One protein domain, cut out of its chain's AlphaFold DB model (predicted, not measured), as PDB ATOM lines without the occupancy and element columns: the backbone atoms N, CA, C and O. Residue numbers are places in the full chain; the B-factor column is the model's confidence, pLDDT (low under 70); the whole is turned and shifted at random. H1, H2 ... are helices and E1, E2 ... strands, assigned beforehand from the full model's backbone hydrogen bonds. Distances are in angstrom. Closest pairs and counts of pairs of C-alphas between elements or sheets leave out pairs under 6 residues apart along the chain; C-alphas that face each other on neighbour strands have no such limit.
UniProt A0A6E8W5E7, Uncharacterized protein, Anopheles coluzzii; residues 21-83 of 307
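AT A GLANCE: This is residues 21 to 83 of the 307 residues of an uncharacterized protein of Anopheles coluzzii (UniProt A0A6E8W5E7). One long helix, H3, runs past a small body of loops, two short helices and a two-strand ladder, and its residues 76 to 83 stick out beyond that body. The ladder, E1 with E2, sits by the first residues of H3, H2 crosses H3 at residues 67 to 71, and the long link of residues 44 to 57 loops from H2 back to E2. The printed part has 63 residues with named elements in the order E1, H1, H2, E2, H3; the sheet, E1 - E2, is antiparallel and the class is mostly helix. It is only just compact, close to loose, with a radius of gyration of the C-alphas of 12.8 A, and elongated, spanning 44 by 25 by 20 A.

HOW THE PARTS SIT: E1, residues 23 to 25, is the antiparallel neighbour of E2, residues 58 to 60, at 136 degrees between directions; N 24 and O 59 are 2.9 A apart and N 59 and O 24 2.8 A, both within hydrogen-bond range. H1, residues 26 to 29, is close to but not clearly touching H3, residues 61 to 83; their closest C-alphas, Thr 29 and Asp 64, are 6.9 A apart. H2, residues 36 to 43, touches H3 at residues 67 to 71 alone, about perpendicular at 75 degrees, with closest C-alphas Asp 38 and Val 71 at 6.9 A. E1 and H2 are apart. In H2 and H3 every O i to N i+4 pair is within hydrogen-bond range; H1 is too short for such a pair.

IN THESE COORDINATES: E1 begins at C-alpha 23 (103.855, 106.684, 133.546) and is 7.0 A long; H1 measures 5.1 A, H2 10.5 A and E2 6.9 A. H3 measures 33.0 A, from C-alpha 61 (102.540, 110.977, 128.369) to C-alpha 83 (86.484, 139.483, 123.821).

THE WHOLE: The C-alphas farthest apart, Asp 54 and Phe 83, are 44.0 A apart. The printed part has no cut, and the link from H2 to E2 is long. Mean pLDDT of the printed part is 77.6, with residues 21, 32 and 48 to 56 under 70.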
ATOM      1  N   ASP A  21     107.262 102.421 131.858       63.72
ATOM      2  CA  ASP A  21     108.330 103.334 131.412       63.72
ATOM      3  C   ASP A  21     107.827 104.705 130.914       63.72
ATOM      4  O   ASP A  21     108.621 105.581 130.570       63.72
ATOM      5  N   LYS A  22     106.505 104.898 130.825       70.75
ATOM      6  CA  LYS A  22     105.870 106.130 130.325       70.75
ATOM      7  C   LYS A  22     104.834 106.706 131.284       70.75
ATOM      8  O   LYS A  22     104.040 107.552 130.867       70.75
ATOM      9  N   LEU A  23     104.789 106.221 132.526       80.06
ATOM     10  CA  LEU A  23     103.855 106.684 133.546       80.06
ATOM     11  C   LEU A  23     104.527 107.680 134.490       80.06
ATOM     12  O   LEU A  23     105.602 107.426 135.023       80.06
ATOM     13  N   MET A  24     103.842 108.787 134.748       81.81
ATOM     14  CA  MET A  24     104.246 109.808 135.709       81.81
ATOM     15  C   MET A  24     103.091 110.135 136.664       81.81
ATOM     16  O   MET A  24     101.925 109.976 136.286       81.81
ATOM     17  N   PRO A  25     103.376 110.575 137.902       82.69
ATOM     18  CA  PRO A  25     102.346 111.056 138.812       82.69
ATOM     19  C   PRO A  25     101.602 112.264 138.230       82.69
ATOM     20  O   PRO A  25     102.223 113.211 137.749       82.69
ATOM     21  N   LEU A  26     100.273 112.265 138.345       80.06
ATOM     22  CA  LEU A  26      99.399 113.375 137.948       80.06
ATOM     23  C   LEU A  26      99.745 114.673 138.695       80.06
ATOM     24  O   LEU A  26      99.559 115.758 138.165       80.06
ATOM     25  N   SER A  27     100.311 114.583 139.900       77.62
ATOM     26  CA  SER A  27     100.793 115.753 140.642       77.62
ATOM     27  C   SER A  27     101.906 116.527 139.927       77.62
ATOM     28  O   SER A  27     102.031 117.722 140.156       77.62
ATOM     29  N   ILE A  28     102.686 115.883 139.050       78.12
ATOM     30  CA  ILE A  28     103.748 116.542 138.269       78.12
ATOM     31  C   ILE A  28     103.177 117.219 137.018       78.12
ATOM     32  O   ILE A  28     103.733 118.203 136.543       78.12
ATOM     33  N   THR A  29     102.075 116.699 136.475       76.38
ATOM     34  CA  THR A  29     101.416 117.288 135.301       76.38
ATOM     35  C   THR A  29     100.552 118.493 135.667       76.38
ATOM     36  O   THR A  29     100.275 119.332 134.819       76.38
ATOM     37  N   LEU A  30     100.101 118.575 136.922       79.50
ATOM     38  CA  LEU A  30      99.358 119.724 137.426       79.50
ATOM     39  C   LEU A  30     100.293 120.928 137.576       79.50
ATOM     40  O   LEU A  30     101.320 120.857 138.250       79.50
ATOM     41  N   ASP A  31      99.910 122.050 136.976       76.62
ATOM     42  CA  ASP A  31     100.661 123.299 137.032       76.62
ATOM     43  C   ASP A  31      99.716 124.515 137.048       76.62
ATOM     44  O   ASP A  31      98.503 124.392 137.226       76.62
ATOM     45  N   ALA A  32     100.259 125.724 136.883       67.12
ATOM     46  CA  ALA A  32      99.456 126.950 136.867       67.12
ATOM     47  C   ALA A  32      98.434 127.006 135.710       67.12
ATOM     48  O   ALA A  32      97.507 127.818 135.747       67.12
ATOM     49  N   THR A  33      98.604 126.181 134.675       70.88
ATOM     50  CA  THR A  33      97.739 126.115 133.496       70.88
ATOM     51  C   THR A  33      96.783 124.928 133.522       70.88
ATOM     52  O   THR A  33      95.668 125.080 133.023       70.88
ATOM     53  N   LEU A  34      97.168 123.800 134.130       81.19
ATOM     54  CA  LEU A  34      96.371 122.584 134.275       81.19
ATOM     55  C   LEU A  34      95.993 122.347 135.745       81.19
ATOM     56  O   LEU A  34      96.786 121.825 136.528       81.19
ATOM     57  N   THR A  35      94.758 122.696 136.119       83.19
ATOM     58  CA  THR A  35      94.265 122.518 137.497       83.19
ATOM     59  C   THR A  35      93.534 121.190 137.694       83.19
ATOM     60  O   THR A  35      93.043 120.582 136.741       83.19
ATOM     61  N   ILE A  36      93.381 120.762 138.953       80.31
ATOM     62  CA  ILE A  36      92.594 119.569 139.316       80.31
ATOM     63  C   ILE A  36      91.178 119.666 138.736       80.31
ATOM     64  O   ILE A  36      90.725 118.734 138.083       80.31
ATOM     65  N   LEU A  37      90.523 120.825 138.880       79.25
ATOM     66  CA  LEU A  37      89.176 121.072 138.354       79.25
ATOM     67  C   LEU A  37      89.089 120.890 136.835       79.25
ATOM     68  O   LEU A  37      88.071 120.423 136.324       79.25
ATOM     69  N   ASP A  38      90.145 121.247 136.101       80.25
ATOM     70  CA  ASP A  38      90.187 121.031 134.658       80.25
ATOM     71  C   ASP A  38      90.258 119.535 134.341       80.25
ATOM     72  O   ASP A  38      89.485 119.044 133.515       80.25
ATOM     73  N   VAL A  39      91.114 118.784 135.040       79.88
ATOM     74  CA  VAL A  39      91.201 117.325 134.879       79.88
ATOM     75  C   VAL A  39      89.861 116.658 135.209       79.88
ATOM     76  O   VAL A  39      89.401 115.813 134.436       79.88
ATOM     77  N   GLU A  40      89.196 117.052 136.298       82.88
ATOM     78  CA  GLU A  40      87.871 116.532 136.664       82.88
ATOM     79  C   GLU A  40      86.831 116.833 135.576       82.88
ATOM     80  O   GLU A  40      86.074 115.950 135.174       82.88
ATOM     81  N   HIS A  41      86.827 118.051 135.032       81.81
ATOM     82  CA  HIS A  41      85.889 118.455 133.985       81.81
ATOM     83  C   HIS A  41      86.092 117.680 132.673       81.81
ATOM     84  O   HIS A  41      85.120 117.315 132.012       81.81
ATOM     85  N   PHE A  42      87.341 117.412 132.279       80.19
ATOM     86  CA  PHE A  42      87.640 116.710 131.025       80.19
ATOM     87  C   PHE A  42      87.550 115.187 131.129       80.19
ATOM     88  O   PHE A  42      87.255 114.527 130.133       80.19
ATOM     89  N   THR A  43      87.803 114.618 132.308       77.12
ATOM     90  CA  THR A  43      87.867 113.158 132.492       77.12
ATOM     91  C   THR A  43      86.666 112.593 133.247       77.12
ATOM     92  O   THR A  43      86.437 111.383 133.205       77.12
ATOM     93  N   GLY A  44      85.890 113.442 133.928       76.25
ATOM     94  CA  GLY A  44      84.785 113.038 134.798       76.25
ATOM     95  C   GLY A  44      85.236 112.270 136.044       76.25
ATOM     96  O   GLY A  44      84.404 111.681 136.734       76.25
ATOM     97  N   LEU A  45      86.542 112.220 136.317       78.06
ATOM     98  CA  LEU A  45      87.088 111.578 137.504       78.06
ATOM     99  C   LEU A  45      87.029 112.556 138.670       78.06
ATOM    100  O   LEU A  45      87.464 113.689 138.533       78.06
ATOM    101  N   ASN A  46      86.520 112.101 139.811       75.19
ATOM    102  CA  ASN A  46      86.641 112.840 141.060       75.19
ATOM    103  C   ASN A  46      88.046 112.598 141.625       75.19
ATOM    104  O   ASN A  46      88.430 111.447 141.857       75.19
ATOM    105  N   LEU A  47      88.818 113.670 141.776       71.31
ATOM    106  CA  LEU A  47      90.226 113.637 142.164       71.31
ATOM    107  C   LEU A  47      90.463 114.306 143.527       71.31
ATOM    108  O   LEU A  47      91.588 114.679 143.844       71.31
ATOM    109  N   GLN A  48      89.422 114.400 144.360       65.00
ATOM    110  CA  GLN A  48      89.470 115.028 145.689       65.00
ATOM    111  C   GLN A  48      90.413 114.319 146.682       65.00
ATOM    112  O   GLN A  48      90.737 114.883 147.720       65.00
ATOM    113  N   ASP A  49      90.880 113.109 146.362       62.44
ATOM    114  CA  ASP A  49      91.823 112.325 147.170       62.44
ATOM    115  C   ASP A  49      93.283 112.375 146.652       62.44
ATOM    116  O   ASP A  49      94.103 111.562 147.080       62.44
ATOM    117  N   LEU A  50      93.626 113.293 145.733       61.03
ATOM    118  CA  LEU A  50      94.988 113.457 145.176       61.03
ATOM    119  C   LEU A  50      96.078 113.677 146.242       61.03
ATOM    120  O   LEU A  50      97.227 113.307 146.011       61.03
ATOM    121  N   ASP A  51      95.711 114.232 147.399       55.25
ATOM    122  CA  ASP A  51      96.627 114.571 148.495       55.25
ATOM    123  C   ASP A  51      96.930 113.390 149.435       55.25
ATOM    124  O   ASP A  51      97.714 113.521 150.378       55.25
ATOM    125  N   ARG A  52      96.325 112.211 149.217       61.47
ATOM    126  CA  ARG A  52      96.686 111.010 149.982       61.47
ATOM    127  C   ARG A  52      97.986 110.433 149.424       61.47
ATOM    128  O   ARG A  52      97.966 109.716 148.424       61.47
ATOM    129  N   GLU A  53      99.098 110.703 150.111       57.28
ATOM    130  CA  GLU A  53     100.455 110.237 149.755       57.28
ATOM    131  C   GLU A  53     100.549 108.724 149.479       57.28
ATOM    132  O   GLU A  53     101.418 108.274 148.735       57.28
ATOM    133  N   ASP A  54      99.612 107.931 150.001       62.66
ATOM    134  CA  ASP A  54      99.599 106.481 149.837       62.66
ATOM    135  C   ASP A  54      99.231 106.002 148.415       62.66
ATOM    136  O   ASP A  54      99.432 104.820 148.114       62.66
ATOM    137  N   LYS A  55      98.654 106.854 147.538       66.12
ATOM    138  CA  LYS A  55      98.108 106.434 146.222       66.12
ATOM    139  C   LYS A  55      98.185 107.519 145.129       66.12
ATOM    140  O   LYS A  55      97.149 108.080 144.767       66.12
ATOM    141  N   PRO A  56      99.357 107.773 144.513       69.81
ATOM    142  CA  PRO A  56      99.443 108.722 143.406       69.81
ATOM    143  C   PRO A  56      98.665 108.216 142.181       69.81
ATOM    144  O   PRO A  56      98.801 107.062 141.762       69.81
ATOM    145  N   PHE A  57      97.852 109.084 141.573       78.44
ATOM    146  CA  PHE A  57      97.265 108.796 140.265       78.44
ATOM    147  C   PHE A  57      98.359 108.849 139.204       78.44
ATOM    148  O   PHE A  57      98.989 109.886 139.022       78.44
ATOM    149  N   MET A  58      98.561 107.752 138.482       82.88
ATOM    150  CA  MET A  58      99.532 107.702 137.394       82.88
ATOM    151  C   MET A  58      98.875 108.036 136.060       82.88
ATOM    152  O   MET A  58      97.749 107.616 135.774       82.88
ATOM    153  N   VAL A  59      99.590 108.769 135.220       85.25
ATOM    154  CA  VAL A  59      99.149 109.215 133.899       85.25
ATOM    155  C   VAL A  59     100.251 108.919 132.893       85.25
ATOM    156  O   VAL A  59     101.429 109.044 133.210       85.25
ATOM    157  N   CYS A  60      99.881 108.483 131.686       87.50
ATOM    158  CA  CYS A  60     100.846 108.328 130.602       87.50
ATOM    159  C   CYS A  60     101.009 109.625 129.806       87.50
ATOM    160  O   CYS A  60     100.039 110.362 129.639       87.50
ATOM    161  N   ASP A  61     102.194 109.826 129.227       82.94
ATOM    162  CA  ASP A  61     102.540 110.977 128.369       82.94
ATOM    163  C   ASP A  61     101.469 111.295 127.300       82.94
ATOM    164  O   ASP A  61     101.062 112.437 127.101       82.94
ATOM    165  N   GLY A  62     100.901 110.264 126.666       84.31
ATOM    166  CA  GLY A  62      99.839 110.455 125.672       84.31
ATOM    167  C   GLY A  62      98.546 111.037 126.253       84.31
ATOM    168  O   GLY A  62      97.902 111.872 125.618       84.31
ATOM    169  N   CYS A  63      98.147 110.612 127.453       84.56
ATOM    170  CA  CYS A  63      96.953 111.154 128.096       84.56
ATOM    171  C   CYS A  63      97.207 112.518 128.735       84.56
ATOM    172  O   CYS A  63      96.308 113.355 128.680       84.56
ATOM    173  N   ASP A  64      98.405 112.757 129.269       84.06
ATOM    174  CA  ASP A  64      98.827 114.083 129.719       84.06
ATOM    175  C   ASP A  64      98.695 115.108 128.582       84.06
ATOM    176  O   ASP A  64      97.952 116.088 128.684       84.06
ATOM    177  N   ARG A  65      99.289 114.807 127.421       83.44
ATOM    178  CA  ARG A  65      99.204 115.665 126.238       83.44
ATOM    179  C   ARG A  65      97.761 115.928 125.800       83.44
ATOM    180  O   ARG A  65      97.440 117.046 125.399       83.44
ATOM    181  N   HIS A  66      96.878 114.930 125.858       84.31
ATOM    182  CA  HIS A  66      95.465 115.117 125.509       84.31
ATOM    183  C   HIS A  66      94.742 116.073 126.462       84.31
ATOM    184  O   HIS A  66      93.960 116.916 126.006       84.31
ATOM    185  N   VAL A  67      94.999 115.962 127.764       83.50
ATOM    186  CA  VAL A  67      94.411 116.860 128.761       83.50
ATOM    187  C   VAL A  67      94.954 118.279 128.560       83.50
ATOM    188  O   VAL A  67      94.163 119.214 128.444       83.50
ATOM    189  N   ASN A  68      96.264 118.434 128.364       84.00
ATOM    190  CA  ASN A  68      96.904 119.726 128.100       84.00
ATOM    191  C   ASN A  68      96.360 120.431 126.843       84.00
ATOM    192  O   ASN A  68      96.016 121.616 126.884       84.00
ATOM    193  N   VAL A  69      96.184 119.706 125.731       84.38
ATOM    194  CA  VAL A  69      95.565 120.259 124.509       84.38
ATOM    195  C   VAL A  69      94.119 120.703 124.767       84.38
ATOM    196  O   VAL A  69      93.696 121.757 124.285       84.38
ATOM    197  N   SER A  70      93.365 119.934 125.556       83.94
ATOM    198  CA  SER A  70      91.968 120.244 125.887       83.94
ATOM    199  C   SER A  70      91.849 121.510 126.745       83.94
ATOM    200  O   SER A  70      90.994 122.363 126.487       83.94
ATOM    201  N   VAL A  71      92.752 121.686 127.714       84.62
ATOM    202  CA  VAL A  71      92.824 122.898 128.540       84.62
ATOM    203  C   VAL A  71      93.228 124.118 127.716       84.62
ATOM    204  O   VAL A  71      92.577 125.163 127.809       84.62
ATOM    205  N   ALA A  72      94.239 123.996 126.852       83.94
ATOM    206  CA  ALA A  72      94.669 125.084 125.975       83.94
ATOM    207  C   ALA A  72      93.530 125.570 125.059       83.94
ATOM    208  O   ALA A  72      93.317 126.781 124.898       83.94
ATOM    209  N   PHE A  73      92.750 124.635 124.510       85.12
ATOM    210  CA  PHE A  73      91.559 124.950 123.726       85.12
ATOM    211  C   PHE A  73      90.511 125.696 124.564       85.12
ATOM    212  O   PHE A  73      90.086 126.788 124.182       85.12
ATOM    213  N   ARG A  74      90.158 125.186 125.752       83.38
ATOM    214  CA  ARG A  74      89.187 125.837 126.650       83.38
ATOM    215  C   ARG A  74      89.619 127.240 127.069       83.38
ATOM    216  O   ARG A  74      88.798 128.155 127.053       83.38
ATOM    217  N   ASN A  75      90.891 127.440 127.404       83.06
ATOM    218  CA  ASN A  75      91.415 128.759 127.762       83.06
ATOM    219  C   ASN A  75      91.355 129.735 126.582       83.06
ATOM    220  O   ASN A  75      91.112 130.926 126.779       83.06
ATOM    221  N   THR A  76      91.519 129.240 125.354       85.94
ATOM    222  CA  THR A  76      91.319 130.035 124.135       85.94
ATOM    223  C   THR A  76      89.848 130.403 123.952       85.94
ATOM    224  O   THR A  76      89.542 131.572 123.740       85.94
ATOM    225  N   CYS A  77      88.920 129.457 124.132       81.62
ATOM    226  CA  CYS A  77      87.483 129.740 124.097       81.62
ATOM    227  C   CYS A  77      87.062 130.770 125.153       81.62
ATOM    228  O   CYS A  77      86.310 131.681 124.829       81.62
ATOM    229  N   ARG A  78      87.570 130.674 126.390       80.44
ATOM    230  CA  ARG A  78      87.279 131.644 127.463       80.44
ATOM    231  C   ARG A  78      87.799 133.043 127.140       80.44
ATOM    232  O   ARG A  78      87.099 134.018 127.391       80.44
ATOM    233  N   ARG A  79      89.011 133.145 126.584       82.38
ATOM    234  CA  ARG A  79      89.567 134.426 126.126       82.38
ATOM    235  C   ARG A  79      88.711 135.021 125.016       82.38
ATOM    236  O   ARG A  79      88.343 136.184 125.106       82.38
ATOM    237  N   ASN A  80      88.331 134.213 124.029       80.19
ATOM    238  CA  ASN A  80      87.454 134.653 122.948       80.19
ATOM    239  C   ASN A  80      86.089 135.108 123.484       80.19
ATOM    240  O   ASN A  80      85.629 136.170 123.097       80.19
ATOM    241  N   ASP A  81      85.468 134.366 124.404       78.31
ATOM    242  CA  ASP A  81      84.196 134.744 125.037       78.31
ATOM    243  C   ASP A  81      84.293 136.082 125.792       78.31
ATOM    244  O   ASP A  81      83.397 136.914 125.691       78.31
ATOM    245  N   ALA A  82      85.407 136.338 126.487       78.56
ATOM    246  CA  ALA A  82      85.658 137.637 127.109       78.56
ATOM    247  C   ALA A  82      85.778 138.766 126.071       78.56
ATOM    248  O   ALA A  82      85.212 139.833 126.288       78.56
ATOM    249  N   PHE A  83      86.448 138.527 124.936       71.81
ATOM    250  CA  PHE A  83      86.484 139.483 123.821       71.81
ATOM    251  C   PHE A  83      85.092 139.724 123.227       71.81
ATOM    252  O   PHE A  83      84.704 140.872 123.046       71.81
TER     253      PHE A  83